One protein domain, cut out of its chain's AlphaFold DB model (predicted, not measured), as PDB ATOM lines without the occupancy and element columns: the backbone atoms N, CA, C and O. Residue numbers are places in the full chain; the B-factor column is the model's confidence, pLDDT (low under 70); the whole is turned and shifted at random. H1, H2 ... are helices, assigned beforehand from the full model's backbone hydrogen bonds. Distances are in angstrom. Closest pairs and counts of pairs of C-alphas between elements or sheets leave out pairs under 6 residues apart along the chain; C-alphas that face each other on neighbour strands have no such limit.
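AT A GLANCE: This is residues 15 to 89 of the 105 residues of an uncharacterized protein of Halobacteriales archaeon QS_9_70_65 (UniProt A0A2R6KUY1). Two long helices, H2 and H4, lie side by side and run the same way, but they are shifted lengthwise, and the later part of H4 reaches past H2. The shorter H3 packs on one side of this pair, against H2 and the beginning of H4, while the small first helix H1 lies on the opposite side, with an unnamed stretch, residues 21 to 32, leading from it to H2. The printed part has 75 residues with four named helices, H1 to H4 in that order, and no named strand; the class is all helix. It is compact, with a radius of gyration of the C-alphas of 11.7 A, yet elongated in outline, spanning 38 by 24 by 18 A.

IN THESE COORDINATES: Find C-alpha 15 at (125.204, 141.082, 152.122); there H1 begins, residues 15 to 20, 8.7 A from first to last C-alpha. Go on to C-alpha 33 at (131.120, 123.244, 146.921), where H2 begins, residues 33 to 47, 21.5 A long. H3 follows as residues 58 to 66, 12.2 A long. H4, residues 71 to 87, is the longest helix at 24.2 A and ends at C-alpha 87, (123.839, 156.217, 138.049).

HOW THE PARTS SIT: Begin at H4, the hub, which touches the three other helices, each with a part of its length. With residues 77 to 81 alone it only just touches H1, with 3 pairs of C-alphas within 8 A; the closest C-alphas are those of Thr 17 and Ala 81, 6.9 A apart, at a steep tilt of 45 degrees. With residues 73 to 80 alone it touches H2, at a shallow tilt of 18 degrees, the same way; look at the C-alphas of Arg 39 and Leu 73, the closest, 7.1 A apart. With residues 71 to 73 alone it touches H3, opposite ways at a steep tilt of 54 degrees, where the C-alphas of Ala 64 and Leu 73 come closest, at 4.6 A. H2 and H3 form a helical hairpin: they touch and run opposite ways at a steep tilt of 37 degrees, only just past shallow, and their closest C-alphas are those of Arg 39 and Val 65, 5.3 A apart. H1 and H2 are close but not clearly touching, with the C-alphas of Leu 18 and Ile 42 closest at 7.5 A. H1 and H3 are apart. In H1, H2, H3 and H4 every backbone O i to N i+4 pair is within hydrogen-bond range.

THE WHOLE: The C-alphas of Thr 32 and Glu 89 are the two farthest apart, 38.7 A. The printed part has no cut. The link from H1 to H2 is long, with 12 residues; that from H2 to H3 is short, with 10, and that from H3 to H4 is tight, with 4. The mean pLDDT of the printed part is 93.5, and in this predicted model one printed residue, Ser 50, is under 70.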
ATOM      1  N   ALA A  15     126.401 141.873 151.819       91.69
ATOM      2  CA  ALA A  15     125.204 141.082 152.122       91.69
ATOM      3  C   ALA A  15     123.910 141.909 151.986       91.69
ATOM      4  O   ALA A  15     122.932 141.443 151.410       91.69
ATOM      5  N   GLY A  16     123.911 143.174 152.424       89.69
ATOM      6  CA  GLY A  16     122.767 144.072 152.223       89.69
ATOM      7  C   GLY A  16     122.475 144.366 150.749       89.69
ATOM      8  O   GLY A  16     121.311 144.423 150.353       89.69
ATOM      9  N   THR A  17     123.521 144.505 149.932       90.06
ATOM     10  CA  THR A  17     123.402 144.695 148.477       90.06
ATOM     11  C   THR A  17     122.774 143.465 147.827       90.06
ATOM     12  O   THR A  17     121.808 143.587 147.076       90.06
ATOM     13  N   LEU A  18     123.267 142.274 148.169       93.31
ATOM     14  CA  LEU A  18     122.760 140.999 147.660       93.31
ATOM     15  C   LEU A  18     121.304 140.753 148.068       93.31
ATOM     16  O   LEU A  18     120.474 140.416 147.228       93.31
ATOM     17  N   ARG A  19     120.954 141.057 149.322       91.88
ATOM     18  CA  ARG A  19     119.571 141.001 149.811       91.88
ATOM     19  C   ARG A  19     118.634 141.901 149.009       91.88
ATOM     20  O   ARG A  19     117.487 141.540 148.763       91.88
ATOM     21  N   ARG A  20     119.105 143.079 148.585       86.88
ATOM     22  CA  ARG A  20     118.323 144.013 147.762       86.88
ATOM     23  C   ARG A  20     118.141 143.529 146.322       86.88
ATOM     24  O   ARG A  20     117.164 143.922 145.692       86.88
ATOM     25  N   LEU A  21     119.069 142.707 145.840       87.38
ATOM     26  CA  LEU A  21     119.012 142.013 144.552       87.38
ATOM     27  C   LEU A  21     118.231 140.691 144.618       87.38
ATOM     28  O   LEU A  21     118.167 139.990 143.616       87.38
ATOM     29  N   GLU A  22     117.644 140.358 145.774       91.69
ATOM     30  CA  GLU A  22     116.845 139.143 145.984       91.69
ATOM     31  C   GLU A  22     117.607 137.848 145.632       91.69
ATOM     32  O   GLU A  22     117.025 136.882 145.141       91.69
ATOM     33  N   THR A  23     118.919 137.825 145.894       94.06
ATOM     34  CA  THR A  23     119.799 136.662 145.688       94.06
ATOM     35  C   THR A  23     120.394 136.164 147.010       94.06
ATOM     36  O   THR A  23     120.060 136.671 148.083       94.06
ATOM     37  N   VAL A  24     121.267 135.157 146.941       94.62
ATOM     38  CA  VAL A  24     121.985 134.600 148.091       94.62
ATOM     39  C   VAL A  24     122.799 135.695 148.779       94.62
ATOM     40  O   VAL A  24     123.627 136.347 148.153       94.62
ATOM     41  N   ASP A  25     122.588 135.884 150.078       93.62
ATOM     42  CA  ASP A  25     123.285 136.893 150.881       93.62
ATOM     43  C   ASP A  25     124.046 136.312 152.085       93.62
ATOM     44  O   ASP A  25     124.765 137.040 152.771       93.62
ATOM     45  N   GLU A  26     123.954 134.999 152.311       94.44
ATOM     46  CA  GLU A  26     124.572 134.283 153.432       94.44
ATOM     47  C   GLU A  26     125.250 132.980 152.964       94.44
ATOM     48  O   GLU A  26     124.941 132.442 151.903       94.44
ATOM     49  N   GLY A  27     126.209 132.465 153.743       93.94
ATOM     50  CA  GLY A  27     126.815 131.139 153.528       93.94
ATOM     51  C   GLY A  27     127.761 130.989 152.326       93.94
ATOM     52  O   GLY A  27     128.374 129.939 152.171       93.94
ATOM     53  N   TYR A  28     127.947 132.021 151.496       96.69
ATOM     54  CA  TYR A  28     128.836 131.969 150.322       96.69
ATOM     55  C   TYR A  28     130.334 132.128 150.652       96.69
ATOM     56  O   TYR A  28     131.169 132.038 149.752       96.69
ATOM     57  N   LYS A  29     130.692 132.370 151.920       95.81
ATOM     58  CA  LYS A  29     132.073 132.577 152.401       95.81
ATOM     59  C   LYS A  29     132.615 131.368 153.155       95.81
ATOM     60  O   LYS A  29     133.139 131.487 154.258       95.81
ATOM     61  N   GLU A  30     132.421 130.198 152.570       95.94
ATOM     62  CA  GLU A  30     132.879 128.935 153.130       95.94
ATOM     63  C   GLU A  30     133.700 128.173 152.079       95.94
ATOM     64  O   GLU A  30     133.472 128.339 150.870       95.94
ATOM     65  N   PRO A  31     134.647 127.319 152.507       96.38
ATOM     66  CA  PRO A  31     135.420 126.458 151.619       96.38
ATOM     67  C   PRO A  31     134.644 125.175 151.279       96.38
ATOM     68  O   PRO A  31     135.109 124.065 151.548       96.38
ATOM     69  N   THR A  32     133.427 125.316 150.743       97.25
ATOM     70  CA  THR A  32     132.577 124.187 150.327       97.25
ATOM     71  C   THR A  32     132.062 124.357 148.902       97.25
ATOM     72  O   THR A  32     131.974 125.472 148.381       97.25
ATOM     73  N   ASP A  33     131.685 123.243 148.273       97.50
ATOM     74  CA  ASP A  33     131.120 123.244 146.921       97.50
ATOM     75  C   ASP A  33     129.780 123.999 146.870       97.50
ATOM     76  O   ASP A  33     129.487 124.681 145.886       97.50
ATOM     77  N   GLU A  34     128.979 123.948 147.942       98.00
ATOM     78  CA  GLU A  34     127.735 124.719 148.055       98.00
ATOM     79  C   GLU A  34     128.003 126.226 148.091       98.00
ATOM     80  O   GLU A  34     127.305 126.992 147.428       98.00
ATOM     81  N   ALA A  35     129.034 126.659 148.819       97.69
ATOM     82  CA  ALA A  35     129.426 128.060 148.860       97.69
ATOM     83  C   ALA A  35     129.991 128.528 147.510       97.69
ATOM     84  O   ALA A  35     129.673 129.628 147.065       97.69
ATOM     85  N   ALA A  36     130.755 127.686 146.807       98.00
ATOM     86  CA  ALA A  36     131.198 127.978 145.444       98.00
ATOM     87  C   ALA A  36     130.012 128.126 144.471       98.00
ATOM     88  O   ALA A  36     129.983 129.066 143.671       98.00
ATOM     89  N   ALA A  37     129.004 127.253 144.572       98.06
ATOM     90  CA  ALA A  37     127.774 127.364 143.792       98.06
ATOM     91  C   ALA A  37     127.004 128.656 144.117       98.06
ATOM     92  O   ALA A  37     126.580 129.356 143.198       98.06
ATOM     93  N   ALA A  38     126.908 129.027 145.398       98.00
ATOM     94  CA  ALA A  38     126.312 130.290 145.829       98.00
ATOM     95  C   ALA A  38     127.052 131.509 145.251       98.00
ATOM     96  O   ALA A  38     126.419 132.432 144.741       98.00
ATOM     97  N   ARG A  39     128.394 131.509 145.253       98.19
ATOM     98  CA  ARG A  39     129.195 132.585 144.636       98.19
ATOM     99  C   ARG A  39     128.929 132.711 143.131       98.19
ATOM    100  O   ARG A  39     128.849 133.826 142.618       98.19
ATOM    101  N   ALA A  40     128.759 131.591 142.428       97.62
ATOM    102  CA  ALA A  40     128.409 131.589 141.007       97.62
ATOM    103  C   ALA A  40     126.984 132.117 140.748       97.62
ATOM    104  O   ALA A  40     126.779 132.879 139.802       97.62
ATOM    105  N   GLU A  41     126.015 131.759 141.595       97.38
ATOM    106  CA  GLU A  41     124.643 132.279 141.528       97.38
ATOM    107  C   GLU A  41     124.605 133.796 141.738       97.38
ATOM    108  O   GLU A  41     123.994 134.515 140.946       97.38
ATOM    109  N   ILE A  42     125.328 134.294 142.746       96.94
ATOM    110  CA  ILE A  42     125.449 135.728 143.017       96.94
ATOM    111  C   ILE A  42     126.025 136.467 141.803       96.94
ATOM    112  O   ILE A  42     125.494 137.506 141.413       96.94
ATOM    113  N   LEU A  43     127.086 135.945 141.175       96.06
ATOM    114  CA  LEU A  43     127.650 136.548 139.963       96.06
ATOM    115  C   LEU A  43     126.616 136.634 138.839       96.06
ATOM    116  O   LEU A  43     126.470 137.693 138.238       96.06
ATOM    117  N   ALA A  44     125.871 135.558 138.582       94.50
ATOM    118  CA  ALA A  44     124.822 135.568 137.566       94.50
ATOM    119  C   ALA A  44     123.708 136.585 137.886       94.50
ATOM    120  O   ALA A  44     123.221 137.281 136.992       94.50
ATOM    121  N   ALA A  45     123.327 136.719 139.159       94.12
ATOM    122  CA  ALA A  45     122.358 137.719 139.599       94.12
ATOM    123  C   ALA A  45     122.868 139.156 139.378       94.12
ATOM    124  O   ALA A  45     122.130 140.005 138.881       94.12
ATOM    125  N   LEU A  46     124.143 139.427 139.677       93.12
ATOM    126  CA  LEU A  46     124.756 140.744 139.460       93.12
ATOM    127  C   LEU A  46     124.767 141.154 137.981       93.12
ATOM    128  O   LEU A  46     124.572 142.328 137.678       93.12
ATOM    129  N   GLU A  47     124.966 140.204 137.070       92.38
ATOM    130  CA  GLU A  47     124.985 140.456 135.621       92.38
ATOM    131  C   GLU A  47     123.605 140.646 135.001       92.38
ATOM    132  O   GLU A  47     123.475 141.211 133.919       92.38
ATOM    133  N   THR A  48     122.564 140.173 135.681       88.56
ATOM    134  CA  THR A  48     121.176 140.266 135.215       88.56
ATOM    135  C   THR A  48     120.383 141.361 135.927       88.56
ATOM    136  O   THR A  48     119.185 141.511 135.678       88.56
ATOM    137  N   ALA A  49     121.034 142.153 136.786       80.56
ATOM    138  CA  ALA A  49     120.409 143.261 137.494       80.56
ATOM    139  C   ALA A  49     119.811 144.273 136.495       80.56
ATOM    140  O   ALA A  49     120.527 144.908 135.730       80.56
ATOM    141  N   SER A  50     118.485 144.452 136.513       67.44
ATOM    142  CA  SER A  50     117.717 145.149 135.461       67.44
ATOM    143  C   SER A  50     118.127 146.595 135.169       67.44
ATOM    144  O   SER A  50     117.812 147.119 134.100       67.44
ATOM    145  N   ASP A  51     118.790 147.249 136.120       80.38
ATOM    146  CA  ASP A  51     119.050 148.688 136.088       80.38
ATOM    147  C   ASP A  51     120.448 149.030 135.545       80.38
ATOM    148  O   ASP A  51     120.731 150.202 135.295       80.38
ATOM    149  N   LEU A  52     121.331 148.038 135.373       82.62
ATOM    150  CA  LEU A  52     122.678 148.206 134.828       82.62
ATOM    151  C   LEU A  52     123.071 147.000 133.977       82.62
ATOM    152  O   LEU A  52     122.939 145.861 134.407       82.62
ATOM    153  N   ASP A  53     123.660 147.256 132.813       87.56
ATOM    154  CA  ASP A  53     124.329 146.211 132.042       87.56
ATOM    155  C   ASP A  53     125.710 145.938 132.662       87.56
ATOM    156  O   ASP A  53     126.633 146.754 132.551       87.56
ATOM    157  N   VAL A  54     125.828 144.830 133.396       89.12
ATOM    158  CA  VAL A  54     127.054 144.431 134.096       89.12
ATOM    159  C   VAL A  54     127.646 143.216 133.399       89.12
ATOM    160  O   VAL A  54     127.065 142.137 133.395       89.12
ATOM    161  N   ALA A  55     128.855 143.378 132.862       92.38
ATOM    162  CA  ALA A  55     129.631 142.286 132.294       92.38
ATOM    163  C   ALA A  55     130.888 142.046 133.134       92.38
ATOM    164  O   ALA A  55     131.813 142.865 133.137       92.38
ATOM    165  N   VAL A  56     130.952 140.909 133.828       92.62
ATOM    166  CA  VAL A  56     132.150 140.499 134.562       92.62
ATOM    167  C   VAL A  56     133.057 139.707 133.619       92.62
ATOM    168  O   VAL A  56     132.624 138.769 132.947       92.62
ATOM    169  N   ALA A  57     134.331 140.086 133.525       95.50
ATOM    170  CA  ALA A  57     135.292 139.366 132.689       95.50
ATOM    171  C   ALA A  57     135.550 137.953 133.239       95.50
ATOM    172  O   ALA A  57     135.650 137.781 134.452       95.50
ATOM    173  N   GLU A  58     135.729 136.964 132.359       96.75
ATOM    174  CA  GLU A  58     135.887 135.550 132.750       96.75
ATOM    175  C   GLU A  58     136.934 135.314 133.856       96.75
ATOM    176  O   GLU A  58     136.586 134.705 134.866       96.75
ATOM    177  N   PRO A  59     138.156 135.889 133.798       97.88
ATOM    178  CA  PRO A  59     139.144 135.674 134.861       97.88
ATOM    179  C   PRO A  59     138.704 136.216 136.231       97.88
ATOM    180  O   PRO A  59     139.143 135.729 137.271       97.88
ATOM    181  N   VAL A  60     137.847 137.243 136.247       97.44
ATOM    182  CA  VAL A  60     137.280 137.803 137.483       97.44
ATOM    183  C   VAL A  60     136.184 136.888 138.020       97.44
ATOM    184  O   VAL A  60     136.135 136.678 139.229       97.44
ATOM    185  N   ARG A  61     135.361 136.293 137.145       97.50
ATOM    186  CA  ARG A  61     134.354 135.294 137.541       97.50
ATOM    187  C   ARG A  61     135.015 134.085 138.184       97.50
ATOM    188  O   ARG A  61     134.676 133.736 139.309       97.50
ATOM    189  N   GLU A  62     136.002 133.500 137.505       98.06
ATOM    190  CA  GLU A  62     136.757 132.349 138.003       98.06
ATOM    191  C   GLU A  62     137.372 132.651 139.373       98.06
ATOM    192  O   GLU A  62     137.226 131.870 140.316       98.06
ATOM    193  N   ARG A  63     138.007 133.825 139.518       98.31
ATOM    194  CA  ARG A  63     138.605 134.239 140.789       98.31
ATOM    195  C   ARG A  63     137.563 134.425 141.887       98.31
ATOM    196  O   ARG A  63     137.836 134.012 143.010       98.31
ATOM    197  N   ALA A  64     136.425 135.045 141.584       97.94
ATOM    198  CA  ALA A  64     135.356 135.296 142.545       97.94
ATOM    199  C   ALA A  64     134.684 134.000 143.021       97.94
ATOM    200  O   ALA A  64     134.384 133.881 144.204       97.94
ATOM    201  N   VAL A  65     134.516 133.001 142.148       98.25
ATOM    202  CA  VAL A  65     133.984 131.682 142.531       98.25
ATOM    203  C   VAL A  65     135.003 130.869 143.335       98.25
ATOM    204  O   VAL A  65     134.633 130.225 144.315       98.25
ATOM    205  N   ALA A  66     136.285 130.914 142.967       97.75
ATOM    206  CA  ALA A  66     137.343 130.156 143.640       97.75
ATOM    207  C   ALA A  66     137.808 130.764 144.980       97.75
ATOM    208  O   ALA A  66     138.647 130.178 145.659       97.75
ATOM    209  N   ASP A  67     137.332 131.957 145.346       98.06
ATOM    210  CA  ASP A  67     137.722 132.625 146.585       98.06
ATOM    211  C   ASP A  67     136.844 132.206 147.762       98.06
ATOM    212  O   ASP A  67     135.766 132.761 147.961       98.06
ATOM    213  N   ASP A  68     137.313 131.265 148.578       97.56
ATOM    214  CA  ASP A  68     136.538 130.767 149.725       97.56
ATOM    215  C   ASP A  68     136.202 131.855 150.754       97.56
ATOM    216  O   ASP A  68     135.146 131.812 151.377       97.56
ATOM    217  N   GLY A  69     137.062 132.871 150.896       95.31
ATOM    218  CA  GLY A  69     136.794 134.032 151.754       95.31
ATOM    219  C   GLY A  69     135.726 134.986 151.202       95.31
ATOM    220  O   GLY A  69     135.218 135.834 151.933       95.31
ATOM    221  N   GLY A  70     135.374 134.854 149.919       96.06
ATOM    222  CA  GLY A  70     134.410 135.700 149.217       96.06
ATOM    223  C   GLY A  70     134.846 137.152 149.001       96.06
ATOM    224  O   GLY A  70     134.051 137.931 148.489       96.06
ATOM    225  N   ASP A  71     136.081 137.537 149.332       96.56
ATOM    226  CA  ASP A  71     136.579 138.915 149.199       96.56
ATOM    227  C   ASP A  71     136.620 139.371 147.731       96.56
ATOM    228  O   ASP A  71     136.317 140.523 147.392       96.56
ATOM    229  N   ALA A  72     136.973 138.453 146.829       97.50
ATOM    230  CA  ALA A  72     136.940 138.702 145.395       97.50
ATOM    231  C   ALA A  72     135.509 138.968 144.900       97.50
ATOM    232  O   ALA A  72     135.308 139.880 144.097       97.50
ATOM    233  N   LEU A  73     134.518 138.224 145.401       97.44
ATOM    234  CA  LEU A  73     133.111 138.453 145.071       97.44
ATOM    235  C   LEU A  73     132.598 139.766 145.676       97.44
ATOM    236  O   LEU A  73     131.984 140.559 144.965       97.44
ATOM    237  N   ASP A  74     132.918 140.045 146.939       96.56
ATOM    238  CA  ASP A  74     132.564 141.297 147.619       96.56
ATOM    239  C   ASP A  74     133.080 142.525 146.869       96.56
ATOM    240  O   ASP A  74     132.394 143.544 146.790       96.56
ATOM    241  N   SER A  75     134.265 142.428 146.266       96.00
ATOM    242  CA  SER A  75     134.824 143.497 145.435       96.00
ATOM    243  C   SER A  75     133.973 143.762 144.185       96.00
ATOM    244  O   SER A  75     133.794 144.919 143.796       96.00
ATOM    245  N   VAL A  76     133.411 142.716 143.567       95.56
ATOM    246  CA  VAL A  76     132.475 142.851 142.436       95.56
ATOM    247  C   VAL A  76     131.157 143.461 142.911       95.56
ATOM    248  O   VAL A  76     130.675 144.414 142.298       95.56
ATOM    249  N   VAL A  77     130.610 142.983 144.034       94.94
ATOM    250  CA  VAL A  77     129.394 143.544 144.650       94.94
ATOM    251  C   VAL A  77     129.578 145.035 144.942       94.94
ATOM    252  O   VAL A  77     128.715 145.842 144.599       94.94
ATOM    253  N   ALA A  78     130.729 145.426 145.496       93.75
ATOM    254  CA  ALA A  78     131.061 146.820 145.765       93.75
ATOM    255  C   ALA A  78     131.161 147.678 144.506       93.75
ATOM    256  O   ALA A  78     130.651 148.800 144.494       93.75
ATOM    257  N   ALA A  79     131.749 147.155 143.429       93.06
ATOM    258  CA  ALA A  79     131.786 147.855 142.150       93.06
ATOM    259  C   ALA A  79     130.375 148.073 141.574       93.06
ATOM    260  O   ALA A  79     130.061 149.178 141.129       93.06
ATOM    261  N   VAL A  80     129.507 147.057 141.630       91.94
ATOM    262  CA  VAL A  80     128.117 147.153 141.154       91.94
ATOM    263  C   VAL A  80     127.304 148.127 142.010       91.94
ATOM    264  O   VAL A  80     126.623 148.994 141.462       91.94
ATOM    265  N   ALA A  81     127.406 148.054 143.341       91.00
ATOM    266  CA  ALA A  81     126.742 148.992 144.249       91.00
ATOM    267  C   ALA A  81     127.176 150.444 143.982       91.00
ATOM    268  O   ALA A  81     126.334 151.336 143.853       91.00
ATOM    269  N   ALA A  82     128.481 150.678 143.811       91.19
ATOM    270  CA  ALA A  82     129.017 151.995 143.484       91.19
ATOM    271  C   ALA A  82     128.543 152.498 142.111       91.19
ATOM    272  O   ALA A  82     128.183 153.669 141.984       91.19
ATOM    273  N   ALA A  83     128.487 151.629 141.095       90.69
ATOM    274  CA  ALA A  83     127.963 151.978 139.775       90.69
ATOM    275  C   ALA A  83     126.474 152.365 139.833       90.69
ATOM    276  O   ALA A  83     126.072 153.357 139.225       90.69
ATOM    277  N   ARG A  84     125.664 151.645 140.623       89.19
ATOM    278  CA  ARG A  84     124.242 151.967 140.845       89.19
ATOM    279  C   ARG A  84     124.069 153.298 141.567       89.19
ATOM    280  O   ARG A  84     123.202 154.082 141.190       89.19
ATOM    281  N   ALA A  85     124.894 153.567 142.578       89.88
ATOM    282  CA  ALA A  85     124.891 154.847 143.276       89.88
ATOM    283  C   ALA A  85     125.268 155.996 142.329       89.88
ATOM    284  O   ALA A  85     124.566 157.000 142.280       89.88
ATOM    285  N   ALA A  86     126.312 155.824 141.512       90.19
ATOM    286  CA  ALA A  86     126.735 156.822 140.532       90.19
ATOM    287  C   ALA A  86     125.657 157.102 139.468       90.19
ATOM    288  O   ALA A  86     125.419 158.260 139.133       90.19
ATOM    289  N   ALA A  87     124.959 156.068 138.983       89.19
ATOM    290  CA  ALA A  87     123.839 156.217 138.049       89.19
ATOM    291  C   ALA A  87     122.643 156.984 138.649       89.19
ATOM    292  O   ALA A  87     121.826 157.524 137.909       89.19
ATOM    293  N   ARG A  88     122.552 157.045 139.984       88.81
ATOM    294  CA  ARG A  88     121.551 157.806 140.749       88.81
ATOM    295  C   ARG A  88     122.116 159.108 141.324       88.81
ATOM    296  O   ARG A  88     121.550 159.643 142.270       88.81
ATOM    297  N   GLU A  89     123.248 159.586 140.804       90.44
ATOM    298  CA  GLU A  89     123.918 160.815 141.259       90.44
ATOM    299  C   GLU A  89     124.255 160.813 142.764       90.44
ATOM    300  O   GLU A  89     124.357 161.860 143.398       90.44
TER     301      GLU A  89